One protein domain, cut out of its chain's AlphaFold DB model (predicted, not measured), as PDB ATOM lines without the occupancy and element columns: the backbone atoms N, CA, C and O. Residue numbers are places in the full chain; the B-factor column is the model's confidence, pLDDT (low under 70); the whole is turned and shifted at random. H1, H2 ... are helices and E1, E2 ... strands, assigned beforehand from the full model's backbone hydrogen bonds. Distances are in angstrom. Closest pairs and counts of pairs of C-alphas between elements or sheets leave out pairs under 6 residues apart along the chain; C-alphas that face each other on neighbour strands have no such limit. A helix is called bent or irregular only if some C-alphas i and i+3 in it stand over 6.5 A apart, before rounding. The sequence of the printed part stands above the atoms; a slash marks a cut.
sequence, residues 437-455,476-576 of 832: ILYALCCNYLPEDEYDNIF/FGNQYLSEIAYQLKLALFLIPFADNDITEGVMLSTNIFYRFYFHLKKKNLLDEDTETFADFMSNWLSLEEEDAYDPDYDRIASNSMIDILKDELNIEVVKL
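Overview. This is residues 437 to 455 and 476 to 576 of the 832 residues of an uncharacterized protein of Parabacteroides distasonis (UniProt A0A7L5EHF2). What would a first look show? Four helices make a ring in which each packs on the next, H2 on H7, H7 on H1, H1 on H4 and H4 on H2, while H5 packs on H4 and comes near the other three. H3 and the unnamed residues 499 to 511 lie toward one end of the longest axis, and the short strand E1 lies toward the other. What is it built of? The printed part has 120 residues, with seven named helices, H1 to H7, followed by one named strand, and the class is mostly helix. How large is it? It is compact, with a radius of gyration of the C-alphas of 14.2 A and spans of 45 by 36 by 25 A.

Arrangement. What meets the longest helix? H7, residues 553 to 568, touches H2, residues 478 to 492, with residues 553 to 558 alone, at 71 degrees, only just about perpendicular; the closest C-alphas, of Ala 485 and Ala 557, are 5.5 A apart. With residues 564 to 568 alone H7 touches H1, residues 437 to 445, at a steep tilt of 62 degrees, the closest C-alphas being those of Asn 444 and Glu 568, 7.2 A. What comes next outward? H4, residues 512 to 523, touches H2 at a steep tilt of 48 degrees, closest at C-alphas 491 and 514, 6.1 A, and H1 at a shallow tilt of 30 degrees, closest at C-alphas 438 and 512, 7.1 A. H5, residues 533 to 541, only just touches H4, with 3 pairs of C-alphas within 8 A, the closest those of Tyr 517 and Phe 533, 6.9 A. Where are the short elements? H3, residues 495 to 498, only just touches H5, closest at C-alphas 495 and 534, 5.8 A, and H6, residues 545 to 549, only just touches H2, closest at C-alphas 492 and 545, 5.2 A, with 3 pairs within 8 A in each case. E1, residues 571 to 574, pairs with no named strand, but its residues 573 to 574 pair in parallel with residues 476 to 477. Which O i to N i+4 pairs are within hydrogen-bond range? Every one is in H4 and H5, against 4 of 5 in H1, 9 of 11 in H2, 11 of 12 in H7 and 0 of 1 in H6, where 2 of 2 O i to N i+3 pairs are; H3 is too short for such a pair.

Along the chain. How long are the longer helices? From first to last C-alpha H7 measures 22.4 A, H2 21.8 A, H4 16.7 A and H1 13.0 A. H2 is irregular, but only just: C-alphas 479 and 482 are 6.6 A apart. Where are the anchor points? H1 begins at C-alpha 437, (131.866, 140.411, 198.087), and E1 ends at C-alpha 574, (142.494, 143.685, 205.971).

Size, cuts and confidence. Is anything missing? Residues 456 to 475 are not printed, and C-alphas 455 and 476 are 17.6 A apart across the cut. Which link is long, and where is confidence low? H3 to H4 is a long link of 13 residues; pLDDT is under 70 at residues 447 to 450, 499 to 506 and 508.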
ATOM      1  N   ILE A 437     131.355 139.127 198.577       96.00
ATOM      2  CA  ILE A 437     131.866 140.411 198.087       96.00
ATOM      3  C   ILE A 437     131.391 140.711 196.663       96.00
ATOM      4  O   ILE A 437     130.975 141.833 196.393       96.00
ATOM      5  N   LEU A 438     131.361 139.714 195.771       94.31
ATOM      6  CA  LEU A 438     130.828 139.887 194.413       94.31
ATOM      7  C   LEU A 438     129.377 140.391 194.424       94.31
ATOM      8  O   LEU A 438     129.031 141.298 193.674       94.31
ATOM      9  N   TYR A 439     128.532 139.833 195.298       93.56
ATOM     10  CA  TYR A 439     127.155 140.306 195.452       93.56
ATOM     11  C   TYR A 439     127.046 141.614 196.236       93.56
ATOM     12  O   TYR A 439     126.121 142.373 195.967       93.56
ATOM     13  N   ALA A 440     127.963 141.893 197.167       93.88
ATOM     14  CA  ALA A 440     128.007 143.153 197.906       93.88
ATOM     15  C   ALA A 440     128.298 144.328 196.967       93.88
ATOM     16  O   ALA A 440     127.626 145.348 197.065       93.88
ATOM     17  N   LEU A 441     129.208 144.138 196.003       93.31
ATOM     18  CA  LEU A 441     129.409 145.086 194.910       93.31
ATOM     19  C   LEU A 441     128.092 145.280 194.145       93.31
ATOM     20  O   LEU A 441     127.604 146.392 194.081       93.31
ATOM     21  N   CYS A 442     127.408 144.234 193.674       92.50
ATOM     22  CA  CYS A 442     126.107 144.435 193.007       92.50
ATOM     23  C   CYS A 442     125.069 145.206 193.861       92.50
ATOM     24  O   CYS A 442     124.313 145.999 193.305       92.50
ATOM     25  N   CYS A 443     125.057 145.018 195.189       90.38
ATOM     26  CA  CYS A 443     124.165 145.752 196.102       90.38
ATOM     27  C   CYS A 443     124.496 147.250 196.193       90.38
ATOM     28  O   CYS A 443     123.615 148.040 196.514       90.38
ATOM     29  N   ASN A 444     125.751 147.637 195.944       90.12
ATOM     30  CA  ASN A 444     126.162 149.039 195.868       90.12
ATOM     31  C   ASN A 444     125.500 149.761 194.681       90.12
ATOM     32  O   ASN A 444     125.095 150.907 194.827       90.12
ATOM     33  N   TYR A 445     125.343 149.073 193.547       88.12
ATOM     34  CA  TYR A 445     124.711 149.635 192.353       88.12
ATOM     35  C   TYR A 445     123.185 149.726 192.481       88.12
ATOM     36  O   TYR A 445     122.597 150.746 192.136       88.12
ATOM     37  N   LEU A 446     122.523 148.661 192.967       81.50
ATOM     38  CA  LEU A 446     121.057 148.599 193.018       81.50
ATOM     39  C   LEU A 446     120.499 148.058 194.348       81.50
ATOM     40  O   LEU A 446     120.947 147.006 194.817       81.50
ATOM     41  N   PRO A 447     119.439 148.682 194.906       64.06
ATOM     42  CA  PRO A 447     118.754 148.195 196.103       64.06
ATOM     43  C   PRO A 447     118.128 146.786 195.998       64.06
ATOM     44  O   PRO A 447     117.856 146.246 194.923       64.06
ATOM     45  N   GLU A 448     117.832 146.204 197.168       63.03
ATOM     46  CA  GLU A 448     117.399 144.808 197.378       63.03
ATOM     47  C   GLU A 448     116.183 144.345 196.557       63.03
ATOM     48  O   GLU A 448     116.115 143.181 196.146       63.03
ATOM     49  N   ASP A 449     115.213 145.232 196.334       61.00
ATOM     50  CA  ASP A 449     113.880 144.864 195.842       61.00
ATOM     51  C   ASP A 449     113.812 144.662 194.320       61.00
ATOM     52  O   ASP A 449     112.839 144.104 193.802       61.00
ATOM     53  N   GLU A 450     114.859 145.051 193.595       69.75
ATOM     54  CA  GLU A 450     114.824 145.126 192.136       69.75
ATOM     55  C   GLU A 450     115.579 143.985 191.431       69.75
ATOM     56  O   GLU A 450     115.267 143.644 190.281       69.75
ATOM     57  N   TYR A 451     116.494 143.299 192.134       79.12
ATOM     58  CA  TYR A 451     117.186 142.108 191.629       79.12
ATOM     59  C   TYR A 451     116.693 140.821 192.297       79.12
ATOM     60  O   TYR A 451     117.004 140.515 193.450       79.12
ATOM     61  N   ASP A 452     115.941 140.005 191.545       74.69
ATOM     62  CA  ASP A 452     115.380 138.739 192.033       74.69
ATOM     63  C   ASP A 452     116.422 137.604 192.086       74.69
ATOM     64  O   ASP A 452     116.349 136.587 191.391       74.69
ATOM     65  N   ASN A 453     117.447 137.801 192.915       82.25
ATOM     66  CA  ASN A 453     118.491 136.833 193.204       82.25
ATOM     67  C   ASN A 453     118.655 136.687 194.720       82.25
ATOM     68  O   ASN A 453     118.959 137.641 195.426       82.25
ATOM     69  N   ILE A 454     118.484 135.466 195.225       80.88
ATOM     70  CA  ILE A 454     118.530 135.184 196.664       80.88
ATOM     71  C   ILE A 454     119.884 135.492 197.319       80.88
ATOM     72  O   ILE A 454     119.916 135.893 198.483       80.88
ATOM     73  N   PHE A 455     120.990 135.348 196.584       86.00
ATOM     74  CA  PHE A 455     122.326 135.681 197.081       86.00
ATOM     75  C   PHE A 455     122.507 137.195 197.207       86.00
ATOM     76  O   PHE A 455     122.993 137.659 198.236       86.00
ATOM     77  N   PHE A 476     137.214 141.915 205.044       97.06
ATOM     78  CA  PHE A 476     137.569 141.140 203.862       97.06
ATOM     79  C   PHE A 476     139.081 140.946 203.782       97.06
ATOM     80  O   PHE A 476     139.849 141.899 203.892       97.06
ATOM     81  N   GLY A 477     139.526 139.700 203.623       95.00
ATOM     82  CA  GLY A 477     140.950 139.387 203.524       95.00
ATOM     83  C   GLY A 477     141.516 139.828 202.176       95.00
ATOM     84  O   GLY A 477     141.022 139.420 201.128       95.00
ATOM     85  N   ASN A 478     142.585 140.623 202.186       93.19
ATOM     86  CA  ASN A 478     143.180 141.173 200.968       93.19
ATOM     87  C   ASN A 478     143.677 140.105 199.973       93.19
ATOM     88  O   ASN A 478     143.801 140.393 198.787       93.19
ATOM     89  N   GLN A 479     143.961 138.881 200.428       92.00
ATOM     90  CA  GLN A 479     144.358 137.770 199.558       92.00
ATOM     91  C   GLN A 479     143.249 137.353 198.581       92.00
ATOM     92  O   GLN A 479     143.545 136.805 197.524       92.00
ATOM     93  N   TYR A 480     141.986 137.631 198.914       94.50
ATOM     94  CA  TYR A 480     140.843 137.321 198.061       94.50
ATOM     95  C   TYR A 480     140.590 138.380 196.976       94.50
ATOM     96  O   TYR A 480     139.854 138.109 196.029       94.50
ATOM     97  N   LEU A 481     141.239 139.554 197.029       92.75
ATOM     98  CA  LEU A 481     141.089 140.595 195.998       92.75
ATOM     99  C   LEU A 481     141.446 140.090 194.598       92.75
ATOM    100  O   LEU A 481     140.758 140.421 193.639       92.75
ATOM    101  N   SER A 482     142.465 139.231 194.479       88.31
ATOM    102  CA  SER A 482     142.854 138.650 193.189       88.31
ATOM    103  C   SER A 482     141.755 137.777 192.579       88.31
ATOM    104  O   SER A 482     141.661 137.659 191.361       88.31
ATOM    105  N   GLU A 483     140.915 137.149 193.406       90.00
ATOM    106  CA  GLU A 483     139.793 136.345 192.916       90.00
ATOM    107  C   GLU A 483     138.667 137.230 192.383       90.00
ATOM    108  O   GLU A 483     138.069 136.898 191.358       90.00
ATOM    109  N   ILE A 484     138.417 138.375 193.025       92.00
ATOM    110  CA  ILE A 484     137.451 139.356 192.527       92.00
ATOM    111  C   ILE A 484     137.966 140.006 191.239       92.00
ATOM    112  O   ILE A 484     137.240 140.035 190.246       92.00
ATOM    113  N   ALA A 485     139.233 140.438 191.215       91.56
ATOM    114  CA  ALA A 485     139.877 140.982 190.021       91.56
ATOM    115  C   ALA A 485     139.785 139.988 188.854       91.56
ATOM    116  O   ALA A 485     139.391 140.350 187.753       91.56
ATOM    117  N   TYR A 486     140.026 138.698 189.096       89.69
ATOM    118  CA  TYR A 486     139.843 137.676 188.069       89.69
ATOM    119  C   TYR A 486     138.394 137.588 187.549       89.69
ATOM    120  O   TYR A 486     138.188 137.460 186.341       89.69
ATOM    121  N   GLN A 487     137.379 137.686 188.417       89.88
ATOM    122  CA  GLN A 487     135.972 137.701 187.984       89.88
ATOM    123  C   GLN A 487     135.613 138.949 187.173       89.88
ATOM    124  O   GLN A 487     134.861 138.839 186.203       89.88
ATOM    125  N   LEU A 488     136.162 140.109 187.527       93.19
ATOM    126  CA  LEU A 488     136.023 141.332 186.741       93.19
ATOM    127  C   LEU A 488     136.715 141.197 185.385       93.19
ATOM    128  O   LEU A 488     136.142 141.574 184.371       93.19
ATOM    129  N   LYS A 489     137.882 140.553 185.324       91.50
ATOM    130  CA  LYS A 489     138.609 140.328 184.068       91.50
ATOM    131  C   LYS A 489     137.789 139.486 183.102       91.50
ATOM    132  O   LYS A 489     137.705 139.780 181.914       91.50
ATOM    133  N   LEU A 490     137.158 138.436 183.632       86.88
ATOM    134  CA  LEU A 490     136.224 137.615 182.872       86.88
ATOM    135  C   LEU A 490     134.995 138.409 182.425       86.88
ATOM    136  O   LEU A 490     134.474 138.113 181.356       86.88
ATOM    137  N   ALA A 491     134.531 139.383 183.213       90.00
ATOM    138  CA  ALA A 491     133.459 140.283 182.806       90.00
ATOM    139  C   ALA A 491     133.903 141.173 181.634       90.00
ATOM    140  O   ALA A 491     133.220 141.200 180.621       90.00
ATOM    141  N   LEU A 492     135.085 141.790 181.701       89.19
ATOM    142  CA  LEU A 492     135.619 142.615 180.610       89.19
ATOM    143  C   LEU A 492     135.755 141.827 179.297       89.19
ATOM    144  O   LEU A 492     135.330 142.292 178.248       89.19
ATOM    145  N   PHE A 493     136.216 140.572 179.347       84.19
ATOM    146  CA  PHE A 493     136.266 139.712 178.154       84.19
ATOM    147  C   PHE A 493     134.896 139.348 177.559       84.19
ATOM    148  O   PHE A 493     134.841 138.787 176.463       84.19
ATOM    149  N   LEU A 494     133.791 139.621 178.260       83.56
ATOM    150  CA  LEU A 494     132.440 139.431 177.733       83.56
ATOM    151  C   LEU A 494     131.923 140.655 176.968       83.56
ATOM    152  O   LEU A 494     130.941 140.494 176.243       83.56
ATOM    153  N   ILE A 495     132.566 141.824 177.083       85.50
ATOM    154  CA  ILE A 495     132.143 143.075 176.428       85.50
ATOM    155  C   ILE A 495     131.892 142.885 174.920       85.50
ATOM    156  O   ILE A 495     130.776 143.178 174.486       85.50
ATOM    157  N   PRO A 496     132.795 142.263 174.131       77.69
ATOM    158  CA  PRO A 496     132.575 142.084 172.690       77.69
ATOM    159  C   PRO A 496     131.341 141.249 172.321       77.69
ATOM    160  O   PRO A 496     130.878 141.277 171.179       77.69
ATOM    161  N   PHE A 497     130.834 140.451 173.262       76.44
ATOM    162  CA  PHE A 497     129.714 139.537 173.045       76.44
ATOM    163  C   PHE A 497     128.403 140.041 173.655       76.44
ATOM    164  O   PHE A 497     127.339 139.558 173.271       76.44
ATOM    165  N   ALA A 498     128.472 140.956 174.621       73.62
ATOM    166  CA  ALA A 498     127.345 141.358 175.454       73.62
ATOM    167  C   ALA A 498     126.243 142.092 174.678       73.62
ATOM    168  O   ALA A 498     125.063 141.861 174.937       73.62
ATOM    169  N   ASP A 499     126.632 142.926 173.713       67.81
ATOM    170  CA  ASP A 499     125.732 143.824 172.978       67.81
ATOM    171  C   ASP A 499     125.730 143.547 171.464       67.81
ATOM    172  O   ASP A 499     125.476 144.429 170.650       67.81
ATOM    173  N   ASN A 500     126.032 142.307 171.069       69.44
ATOM    174  CA  ASN A 500     125.987 141.877 169.674       69.44
ATOM    175  C   ASN A 500     124.552 141.479 169.267       69.44
ATOM    176  O   ASN A 500     123.900 140.706 169.970       69.44
ATOM    177  N   ASP A 501     124.093 141.926 168.093       61.38
ATOM    178  CA  ASP A 501     122.756 141.631 167.537       61.38
ATOM    179  C   ASP A 501     122.410 140.124 167.512       61.38
ATOM    180  O   ASP A 501     121.249 139.729 167.601       61.38
ATOM    181  N   ILE A 502     123.413 139.247 167.385       57.59
ATOM    182  CA  ILE A 502     123.229 137.786 167.330       57.59
ATOM    183  C   ILE A 502     122.948 137.194 168.722       57.59
ATOM    184  O   ILE A 502     122.299 136.150 168.844       57.59
ATOM    185  N   THR A 503     123.463 137.825 169.775       58.28
ATOM    186  CA  THR A 503     123.381 137.362 171.168       58.28
ATOM    187  C   THR A 503     122.382 138.161 172.003       58.28
ATOM    188  O   THR A 503     122.174 137.842 173.179       58.28
ATOM    189  N   GLU A 504     121.713 139.140 171.392       64.25
ATOM    190  CA  GLU A 504     120.709 139.980 172.030       64.25
ATOM    191  C   GLU A 504     119.604 139.132 172.690       64.25
ATOM    192  O   GLU A 504     119.030 138.205 172.112       64.25
ATOM    193  N   GLY A 505     119.327 139.415 173.966       63.06
ATOM    194  CA  GLY A 505     118.324 138.690 174.749       63.06
ATOM    195  C   GLY A 505     118.744 137.296 175.241       63.06
ATOM    196  O   GLY A 505     117.931 136.620 175.884       63.06
ATOM    197  N   VAL A 506     119.993 136.863 175.020       67.94
ATOM    198  CA  VAL A 506     120.527 135.578 175.503       67.94
ATOM    199  C   VAL A 506     121.507 135.778 176.666       67.94
ATOM    200  O   VAL A 506     122.456 136.554 176.598       67.94
ATOM    201  N   MET A 507     121.322 135.024 177.756       71.12
ATOM    202  CA  MET A 507     122.267 135.024 178.880       71.12
ATOM    203  C   MET A 507     123.500 134.170 178.533       71.12
ATOM    204  O   MET A 507     123.478 132.950 178.691       71.12
ATOM    205  N   LEU A 508     124.563 134.821 178.057       68.06
ATOM    206  CA  LEU A 508     125.787 134.183 177.553       68.06
ATOM    207  C   LEU A 508     126.699 133.584 178.625       68.06
ATOM    208  O   LEU A 508     127.424 132.629 178.357       68.06
ATOM    209  N   SER A 509     126.693 134.158 179.826       75.06
ATOM    210  CA  SER A 509     127.667 133.823 180.862       75.06
ATOM    211  C   SER A 509     127.027 133.703 182.235       75.06
ATOM    212  O   SER A 509     126.004 134.321 182.538       75.06
ATOM    213  N   THR A 510     127.659 132.892 183.083       76.06
ATOM    214  CA  THR A 510     127.327 132.781 184.502       76.06
ATOM    215  C   THR A 510     128.046 133.810 185.377       76.06
ATOM    216  O   THR A 510     127.723 133.891 186.564       76.06
ATOM    217  N   ASN A 511     128.974 134.593 184.808       86.62
ATOM    218  CA  ASN A 511     129.688 135.666 185.500       86.62
ATOM    219  C   ASN A 511     128.703 136.618 186.202       86.62
ATOM    220  O   ASN A 511     127.692 137.015 185.619       86.62
ATOM    221  N   ILE A 512     128.977 136.950 187.466       89.00
ATOM    222  CA  ILE A 512     128.022 137.660 188.328       89.00
ATOM    223  C   ILE A 512     127.716 139.063 187.793       89.00
ATOM    224  O   ILE A 512     126.538 139.403 187.698       89.00
ATOM    225  N   PHE A 513     128.731 139.816 187.367       91.44
ATOM    226  CA  PHE A 513     128.567 141.177 186.847       91.44
ATOM    227  C   PHE A 513     127.774 141.190 185.539       91.44
ATOM    228  O   PHE A 513     126.793 141.919 185.427       91.44
ATOM    229  N   TYR A 514     128.099 140.295 184.597       88.56
ATOM    230  CA  TYR A 514     127.336 140.179 183.348       88.56
ATOM    231  C   TYR A 514     125.876 139.776 183.589       88.56
ATOM    232  O   TYR A 514     124.955 140.338 183.002       88.56
ATOM    233  N   ARG A 515     125.628 138.804 184.475       87.56
ATOM    234  CA  ARG A 515     124.257 138.386 184.813       87.56
ATOM    235  C   ARG A 515     123.456 139.487 185.486       87.56
ATOM    236  O   ARG A 515     122.235 139.511 185.336       87.56
ATOM    237  N   PHE A 516     124.122 140.304 186.292       90.50
ATOM    238  CA  PHE A 516     123.512 141.435 186.962       90.50
ATOM    239  C   PHE A 516     123.142 142.506 185.935       90.50
ATOM    240  O   PHE A 516     121.954 142.772 185.780       90.50
ATOM    241  N   TYR A 517     124.094 142.960 185.112       90.62
ATOM    242  CA  TYR A 517     123.838 143.845 183.967       90.62
ATOM    243  C   TYR A 517     122.696 143.349 183.071       90.62
ATOM    244  O   TYR A 517     121.747 144.077 182.796       90.62
ATOM    245  N   PHE A 518     122.726 142.074 182.670       86.25
ATOM    246  CA  PHE A 518     121.697 141.490 181.811       86.25
ATOM    247  C   PHE A 518     120.295 141.578 182.437       86.25
ATOM    248  O   PHE A 518     119.300 141.782 181.738       86.25
ATOM    249  N   HIS A 519     120.196 141.423 183.762       87.75
ATOM    250  CA  HIS A 519     118.938 141.616 184.483       87.75
ATOM    251  C   HIS A 519     118.502 143.085 184.475       87.75
ATOM    252  O   HIS A 519     117.338 143.345 184.169       87.75
ATOM    253  N   LEU A 520     119.419 144.013 184.765       89.25
ATOM    254  CA  LEU A 520     119.160 145.459 184.760       89.25
ATOM    255  C   LEU A 520     118.658 145.925 183.391       89.25
ATOM    256  O   LEU A 520     117.578 146.506 183.299       89.25
ATOM    257  N   LYS A 521     119.373 145.560 182.320       87.81
ATOM    258  CA  LYS A 521     119.011 145.878 180.933       87.81
ATOM    259  C   LYS A 521     117.618 145.366 180.586       87.81
ATOM    260  O   LYS A 521     116.778 146.106 180.093       87.81
ATOM    261  N   LYS A 522     117.315 144.106 180.922       86.06
ATOM    262  CA  LYS A 522     115.997 143.503 180.657       86.06
ATOM    263  C   LYS A 522     114.852 144.188 181.414       86.06
ATOM    264  O   LYS A 522     113.693 144.077 181.004       86.06
ATOM    265  N   LYS A 523     115.145 144.817 182.550       86.31
ATOM    266  CA  LYS A 523     114.166 145.504 183.397       86.31
ATOM    267  C   LYS A 523     114.143 147.018 183.196       86.31
ATOM    268  O   LYS A 523     113.286 147.650 183.805       86.31
ATOM    269  N   ASN A 524     114.989 147.558 182.315       86.56
ATOM    270  CA  ASN A 524     115.210 148.994 182.136       86.56
ATOM    271  C   ASN A 524     115.579 149.686 183.463       86.56
ATOM    272  O   ASN A 524     114.962 150.680 183.831       86.56
ATOM    273  N   LEU A 525     116.537 149.103 184.191       87.94
ATOM    274  CA  LEU A 525     117.053 149.588 185.483       87.94
ATOM    275  C   LEU A 525     118.526 150.028 185.399       87.94
ATOM    276  O   LEU A 525     119.222 150.037 186.407       87.94
ATOM    277  N   LEU A 526     119.025 150.282 184.190       88.75
ATOM    278  CA  LEU A 526     120.341 150.887 183.989       88.75
ATOM    279  C   LEU A 526     120.227 152.406 184.158       88.75
ATOM    280  O   LEU A 526     119.165 152.970 183.879       88.75
ATOM    281  N   ASP A 527     121.315 153.044 184.581       86.44
ATOM    282  CA  ASP A 527     121.401 154.506 184.653       86.44
ATOM    283  C   ASP A 527     121.197 155.152 183.273       86.44
ATOM    284  O   ASP A 527     121.481 154.535 182.247       86.44
ATOM    285  N   GLU A 528     120.737 156.410 183.247       81.62
ATOM    286  CA  GLU A 528     120.394 157.129 182.005       81.62
ATOM    287  C   GLU A 528     121.549 157.167 180.986       81.62
ATOM    288  O   GLU A 528     121.293 157.124 179.784       81.62
ATOM    289  N   ASP A 529     122.800 157.169 181.461       85.00
ATOM    290  CA  ASP A 529     124.019 157.209 180.640       85.00
ATOM    291  C   ASP A 529     124.642 155.814 180.382       85.00
ATOM    292  O   ASP A 529     125.790 155.716 179.946       85.00
ATOM    293  N   THR A 530     123.927 154.719 180.675       89.81
ATOM    294  CA  THR A 530     124.440 153.340 180.553       89.81
ATOM    295  C   THR A 530     123.612 152.513 179.563       89.81
ATOM    296  O   THR A 530     122.547 151.994 179.903       89.81
ATOM    297  N   GLU A 531     124.117 152.329 178.337       86.12
ATOM    298  CA  GLU A 531     123.413 151.588 177.272       86.12
ATOM    299  C   GLU A 531     124.011 150.196 177.000       86.12
ATOM    300  O   GLU A 531     123.288 149.223 176.718       86.12
ATOM    301  N   THR A 532     125.337 150.094 177.087       90.38
ATOM    302  CA  THR A 532     126.109 148.883 176.791       90.38
ATOM    303  C   THR A 532     126.736 148.282 178.045       90.38
ATOM    304  O   THR A 532     126.784 148.887 179.118       90.38
ATOM    305  N   PHE A 533     127.237 147.053 177.925       91.38
ATOM    306  CA  PHE A 533     127.950 146.405 179.014       91.38
ATOM    307  C   PHE A 533     129.313 147.055 179.258       91.38
ATOM    308  O   PHE A 533     129.780 147.056 180.393       91.38
ATOM    309  N   ALA A 534     129.925 147.633 178.220       91.94
ATOM    310  CA  ALA A 534     131.124 148.451 178.361       91.94
ATOM    311  C   ALA A 534     130.834 149.689 179.220       91.94
ATOM    312  O   ALA A 534     131.509 149.887 180.227       91.94
ATOM    313  N   ASP A 535     129.769 150.436 178.896       93.31
ATOM    314  CA  ASP A 535     129.352 151.614 179.674       93.31
ATOM    315  C   ASP A 535     129.068 151.230 181.128       93.31
ATOM    316  O   ASP A 535     129.486 151.921 182.049       93.31
ATOM    317  N   PHE A 536     128.416 150.083 181.353       94.25
ATOM    318  CA  PHE A 536     128.131 149.588 182.699       94.25
ATOM    319  C   PHE A 536     129.409 149.332 183.509       94.25
ATOM    320  O   PHE A 536     129.482 149.707 184.676       94.25
ATOM    321  N   MET A 537     130.422 148.700 182.910       93.94
ATOM    322  CA  MET A 537     131.694 148.423 183.588       93.94
ATOM    323  C   MET A 537     132.516 149.701 183.817       93.94
ATOM    324  O   MET A 537     133.083 149.868 184.900       93.94
ATOM    325  N   SER A 538     132.534 150.613 182.841       93.06
ATOM    326  CA  SER A 538     133.265 151.880 182.914       93.06
ATOM    327  C   SER A 538     132.629 152.846 183.917       93.06
ATOM    328  O   SER A 538     133.274 153.240 184.889       93.06
ATOM    329  N   ASN A 539     131.339 153.154 183.766       92.06
ATOM    330  CA  ASN A 539     130.644 154.139 184.599       92.06
ATOM    331  C   ASN A 539     130.601 153.726 186.073       92.06
ATOM    332  O   ASN A 539     130.751 154.570 186.954       92.06
ATOM    333  N   TRP A 540     130.399 152.434 186.348       90.88
ATOM    334  CA  TRP A 540     130.255 151.954 187.719       90.88
ATOM    335  C   TRP A 540     131.591 151.593 188.377       90.88
ATOM    336  O   TRP A 540     131.844 151.993 189.510       90.88
ATOM    337  N   LEU A 541     132.453 150.833 187.696       90.94
ATOM    338  CA  LEU A 541     133.676 150.283 188.297       90.94
ATOM    339  C   LEU A 541     134.955 150.975 187.820       90.94
ATOM    340  O   LEU A 541     136.040 150.615 188.284       90.94
ATOM    341  N   SER A 542     134.847 151.958 186.918       91.94
ATOM    342  CA  SER A 542     135.994 152.619 186.280       91.94
ATOM    343  C   SER A 542     136.942 151.610 185.624       91.94
ATOM    344  O   SER A 542     138.157 151.691 185.803       91.94
ATOM    345  N   LEU A 543     136.373 150.615 184.933       93.69
ATOM    346  CA  LEU A 543     137.114 149.577 184.217       93.69
ATOM    347  C   LEU A 543     136.713 149.539 182.746       93.69
ATOM    348  O   LEU A 543     135.544 149.327 182.421       93.69
ATOM    349  N   GLU A 544     137.712 149.656 181.882       92.88
ATOM    350  CA  GLU A 544     137.578 149.604 180.429       92.88
ATOM    351  C   GLU A 544     137.931 148.213 179.883       92.88
ATOM    352  O   GLU A 544     138.609 147.409 180.535       92.88
ATOM    353  N   GLU A 545     137.500 147.904 178.657       89.75
ATOM    354  CA  GLU A 545     137.805 146.615 178.015       89.75
ATOM    355  C   GLU A 545     139.324 146.385 177.898       89.75
ATOM    356  O   GLU A 545     139.821 145.280 178.151       89.75
ATOM    357  N   GLU A 546     140.079 147.433 177.561       90.25
ATOM    358  CA  GLU A 546     141.526 147.374 177.365       90.25
ATOM    359  C   GLU A 546     142.287 147.029 178.651       90.25
ATOM    360  O   GLU A 546     143.338 146.382 178.576       90.25
ATOM    361  N   ASP A 547     141.741 147.378 179.823       91.50
ATOM    362  CA  ASP A 547     142.367 147.101 181.119       91.50
ATOM    363  C   ASP A 547     142.589 145.601 181.314       91.50
ATOM    364  O   ASP A 547     143.583 145.181 181.909       91.50
ATOM    365  N   ALA A 548     141.722 144.751 180.752       86.44
ATOM    366  CA  ALA A 548     141.865 143.299 180.838       86.44
ATOM    367  C   ALA A 548     143.193 142.786 180.245       86.44
ATOM    368  O   ALA A 548     143.648 141.688 180.591       86.44
ATOM    369  N   TYR A 549     143.837 143.566 179.377       88.62
ATOM    370  CA  TYR A 549     145.124 143.252 178.761       88.62
ATOM    371  C   TYR A 549     146.304 143.983 179.413       88.62
ATOM    372  O   TYR A 549     147.453 143.678 179.078       88.62
ATOM    373  N   ASP A 550     146.047 144.893 180.355       91.56
ATOM    374  CA  ASP A 550     147.085 145.648 181.047       91.56
ATOM    375  C   ASP A 550     147.928 144.725 181.962       91.56
ATOM    376  O   ASP A 550     147.377 143.899 182.705       91.56
ATOM    377  N   PRO A 551     149.272 144.820 181.933       89.25
ATOM    378  CA  PRO A 551     150.141 144.051 182.825       89.25
ATOM    379  C   PRO A 551     149.885 144.284 184.323       89.25
ATOM    380  O   PRO A 551     150.125 143.379 185.122       89.25
ATOM    381  N   ASP A 552     149.402 145.470 184.697       92.19
ATOM    382  CA  ASP A 552     149.081 145.891 186.062       92.19
ATOM    383  C   ASP A 552     147.581 145.738 186.397       92.19
ATOM    384  O   ASP A 552     147.135 146.223 187.442       92.19
ATOM    385  N   TYR A 553     146.806 145.031 185.561       91.38
ATOM    386  CA  TYR A 553     145.356 144.845 185.708       91.38
ATOM    387  C   TYR A 553     144.909 144.506 187.136       91.38
ATOM    388  O   TYR A 553     143.993 145.131 187.667       91.38
ATOM    389  N   ASP A 554     145.571 143.543 187.787       87.94
ATOM    390  CA  ASP A 554     145.181 143.102 189.129       87.94
ATOM    391  C   ASP A 554     145.218 144.258 190.138       87.94
ATOM    392  O   ASP A 554     144.371 144.327 191.027       87.94
ATOM    393  N   ARG A 555     146.174 145.188 189.996       89.44
ATOM    394  CA  ARG A 555     146.279 146.378 190.849       89.44
ATOM    395  C   ARG A 555     145.194 147.395 190.514       89.44
ATOM    396  O   ARG A 555     144.620 147.956 191.442       89.44
ATOM    397  N   ILE A 556     144.938 147.626 189.226       90.06
ATOM    398  CA  ILE A 556     143.904 148.558 188.748       90.06
ATOM    399  C   ILE A 556     142.543 148.117 189.293       90.06
ATOM    400  O   ILE A 556     141.947 148.830 190.094       90.06
ATOM    401  N   ALA A 557     142.135 146.883 188.983       90.88
ATOM    402  CA  ALA A 557     140.870 146.324 189.440       90.88
ATOM    403  C   ALA A 557     140.771 146.280 190.972       90.88
ATOM    404  O   ALA A 557     139.738 146.638 191.532       90.88
ATOM    405  N   SER A 558     141.839 145.872 191.673       90.31
ATOM    406  CA  SER A 558     141.827 145.820 193.143       90.31
ATOM    407  C   SER A 558     141.592 147.184 193.781       90.31
ATOM    408  O   SER A 558     140.831 147.263 194.741       90.31
ATOM    409  N   ASN A 559     142.222 148.241 193.265       87.75
ATOM    410  CA  ASN A 559     142.056 149.584 193.812       87.75
ATOM    411  C   ASN A 559     140.624 150.093 193.618       87.75
ATOM    412  O   ASN A 559     140.030 150.528 194.599       87.75
ATOM    413  N   SER A 560     140.044 149.930 192.420       85.19
ATOM    414  CA  SER A 560     138.657 150.341 192.152       85.19
ATOM    415  C   SER A 560     137.657 149.698 193.119       85.19
ATOM    416  O   SER A 560     136.686 150.318 193.533       85.19
ATOM    417  N   MET A 561     137.904 148.452 193.539       89.88
ATOM    418  CA  MET A 561     137.026 147.754 194.480       89.88
ATOM    419  C   MET A 561     137.246 148.143 195.940       89.88
ATOM    420  O   MET A 561     136.289 148.151 196.707       89.88
ATOM    421  N   ILE A 562     138.492 148.388 196.358       90.19
ATOM    422  CA  ILE A 562     138.805 148.714 197.760       90.19
ATOM    423  C   ILE A 562     138.062 149.979 198.187       90.19
ATOM    424  O   ILE A 562     137.521 150.003 199.295       90.19
ATOM    425  N   ASP A 563     138.014 150.978 197.307       86.56
ATOM    426  CA  ASP A 563     137.348 152.252 197.569       86.56
ATOM    427  C   ASP A 563     135.839 152.030 197.776       86.56
ATOM    428  O   ASP A 563     135.313 152.381 198.831       86.56
ATOM    429  N   ILE A 564     135.170 151.292 196.878       91.56
ATOM    430  CA  ILE A 564     133.743 150.935 197.022       91.56
ATOM    431  C   ILE A 564     133.493 150.134 198.310       91.56
ATOM    432  O   ILE A 564     132.578 150.426 199.082       91.56
ATOM    433  N   LEU A 565     134.309 149.108 198.576       94.00
ATOM    434  CA  LEU A 565     134.126 148.243 199.744       94.00
ATOM    435  C   LEU A 565     134.227 149.024 201.050       94.00
ATOM    436  O   LEU A 565     133.427 148.805 201.958       94.00
ATOM    437  N   LYS A 566     135.203 149.922 201.150       89.44
ATOM    438  CA  LYS A 566     135.473 150.655 202.378       89.44
ATOM    439  C   LYS A 566     134.545 151.852 202.545       89.44
ATOM    440  O   LYS A 566     133.951 151.997 203.614       89.44
ATOM    441  N   ASP A 567     134.443 152.692 201.522       86.12
ATOM    442  CA  ASP A 567     133.832 154.013 201.638       86.12
ATOM    443  C   ASP A 567     132.314 153.964 201.419       86.12
ATOM    444  O   ASP A 567     131.591 154.757 202.022       86.12
ATOM    445  N   GLU A 568     131.816 152.996 200.641       88.88
ATOM    446  CA  GLU A 568     130.386 152.878 200.324       88.88
ATOM    447  C   GLU A 568     129.704 151.699 201.031       88.88
ATOM    448  O   GLU A 568     128.531 151.790 201.390       88.88
ATOM    449  N   LEU A 569     130.425 150.596 201.278       90.81
ATOM    450  CA  LEU A 569     129.855 149.380 201.884       90.81
ATOM    451  C   LEU A 569     130.286 149.130 203.337       90.81
ATOM    452  O   LEU A 569     129.791 148.187 203.960       90.81
ATOM    453  N   ASN A 570     131.177 149.960 203.893       91.88
ATOM    454  CA  ASN A 570     131.709 149.828 205.256       91.88
ATOM    455  C   ASN A 570     132.306 148.428 205.548       91.88
ATOM    456  O   ASN A 570     132.126 147.851 206.626       91.88
ATOM    457  N   ILE A 571     133.008 147.861 204.564       95.62
ATOM    458  CA  ILE A 571     133.748 146.600 204.654       95.62
ATOM    459  C   ILE A 571     135.244 146.914 204.732       95.62
ATOM    460  O   ILE A 571     135.849 147.433 203.795       95.62
ATOM    461  N   GLU A 572     135.878 146.547 205.843       94.94
ATOM    462  CA  GLU A 572     137.311 146.767 206.034       94.94
ATOM    463  C   GLU A 572     138.136 145.718 205.274       94.94
ATOM    464  O   GLU A 572     138.118 144.528 205.603       94.94
ATOM    465  N   VAL A 573     138.928 146.149 204.291       95.25
ATOM    466  CA  VAL A 573     139.904 145.274 203.630       95.25
ATOM    467  C   VAL A 573     141.157 145.150 204.498       95.25
ATOM    468  O   VAL A 573     141.913 146.106 204.670       95.25
ATOM    469  N   VAL A 574     141.402 143.953 205.031       94.56
ATOM    470  CA  VAL A 574     142.494 143.685 205.971       94.56
ATOM    471  C   VAL A 574     143.607 142.860 205.350       94.56
ATOM    472  O   VAL A 574     143.382 141.868 204.655       94.56
ATOM    473  N   LYS A 575     144.847 143.253 205.645       92.38
ATOM    474  CA  LYS A 575     146.027 142.497 205.236       92.38
ATOM    475  C   LYS A 575     146.286 141.351 206.204       92.38
ATOM    476  O   LYS A 575     146.676 141.590 207.347       92.38
ATOM    477  N   LEU A 576     146.125 140.118 205.732       91.12
ATOM    478  CA  LEU A 576     146.420 138.946 206.550       91.12
ATOM    479  C   LEU A 576     147.939 138.692 206.611       91.12
ATOM    480  O   LEU A 576     148.646 138.893 205.617       91.12
TER     481      LEU A 576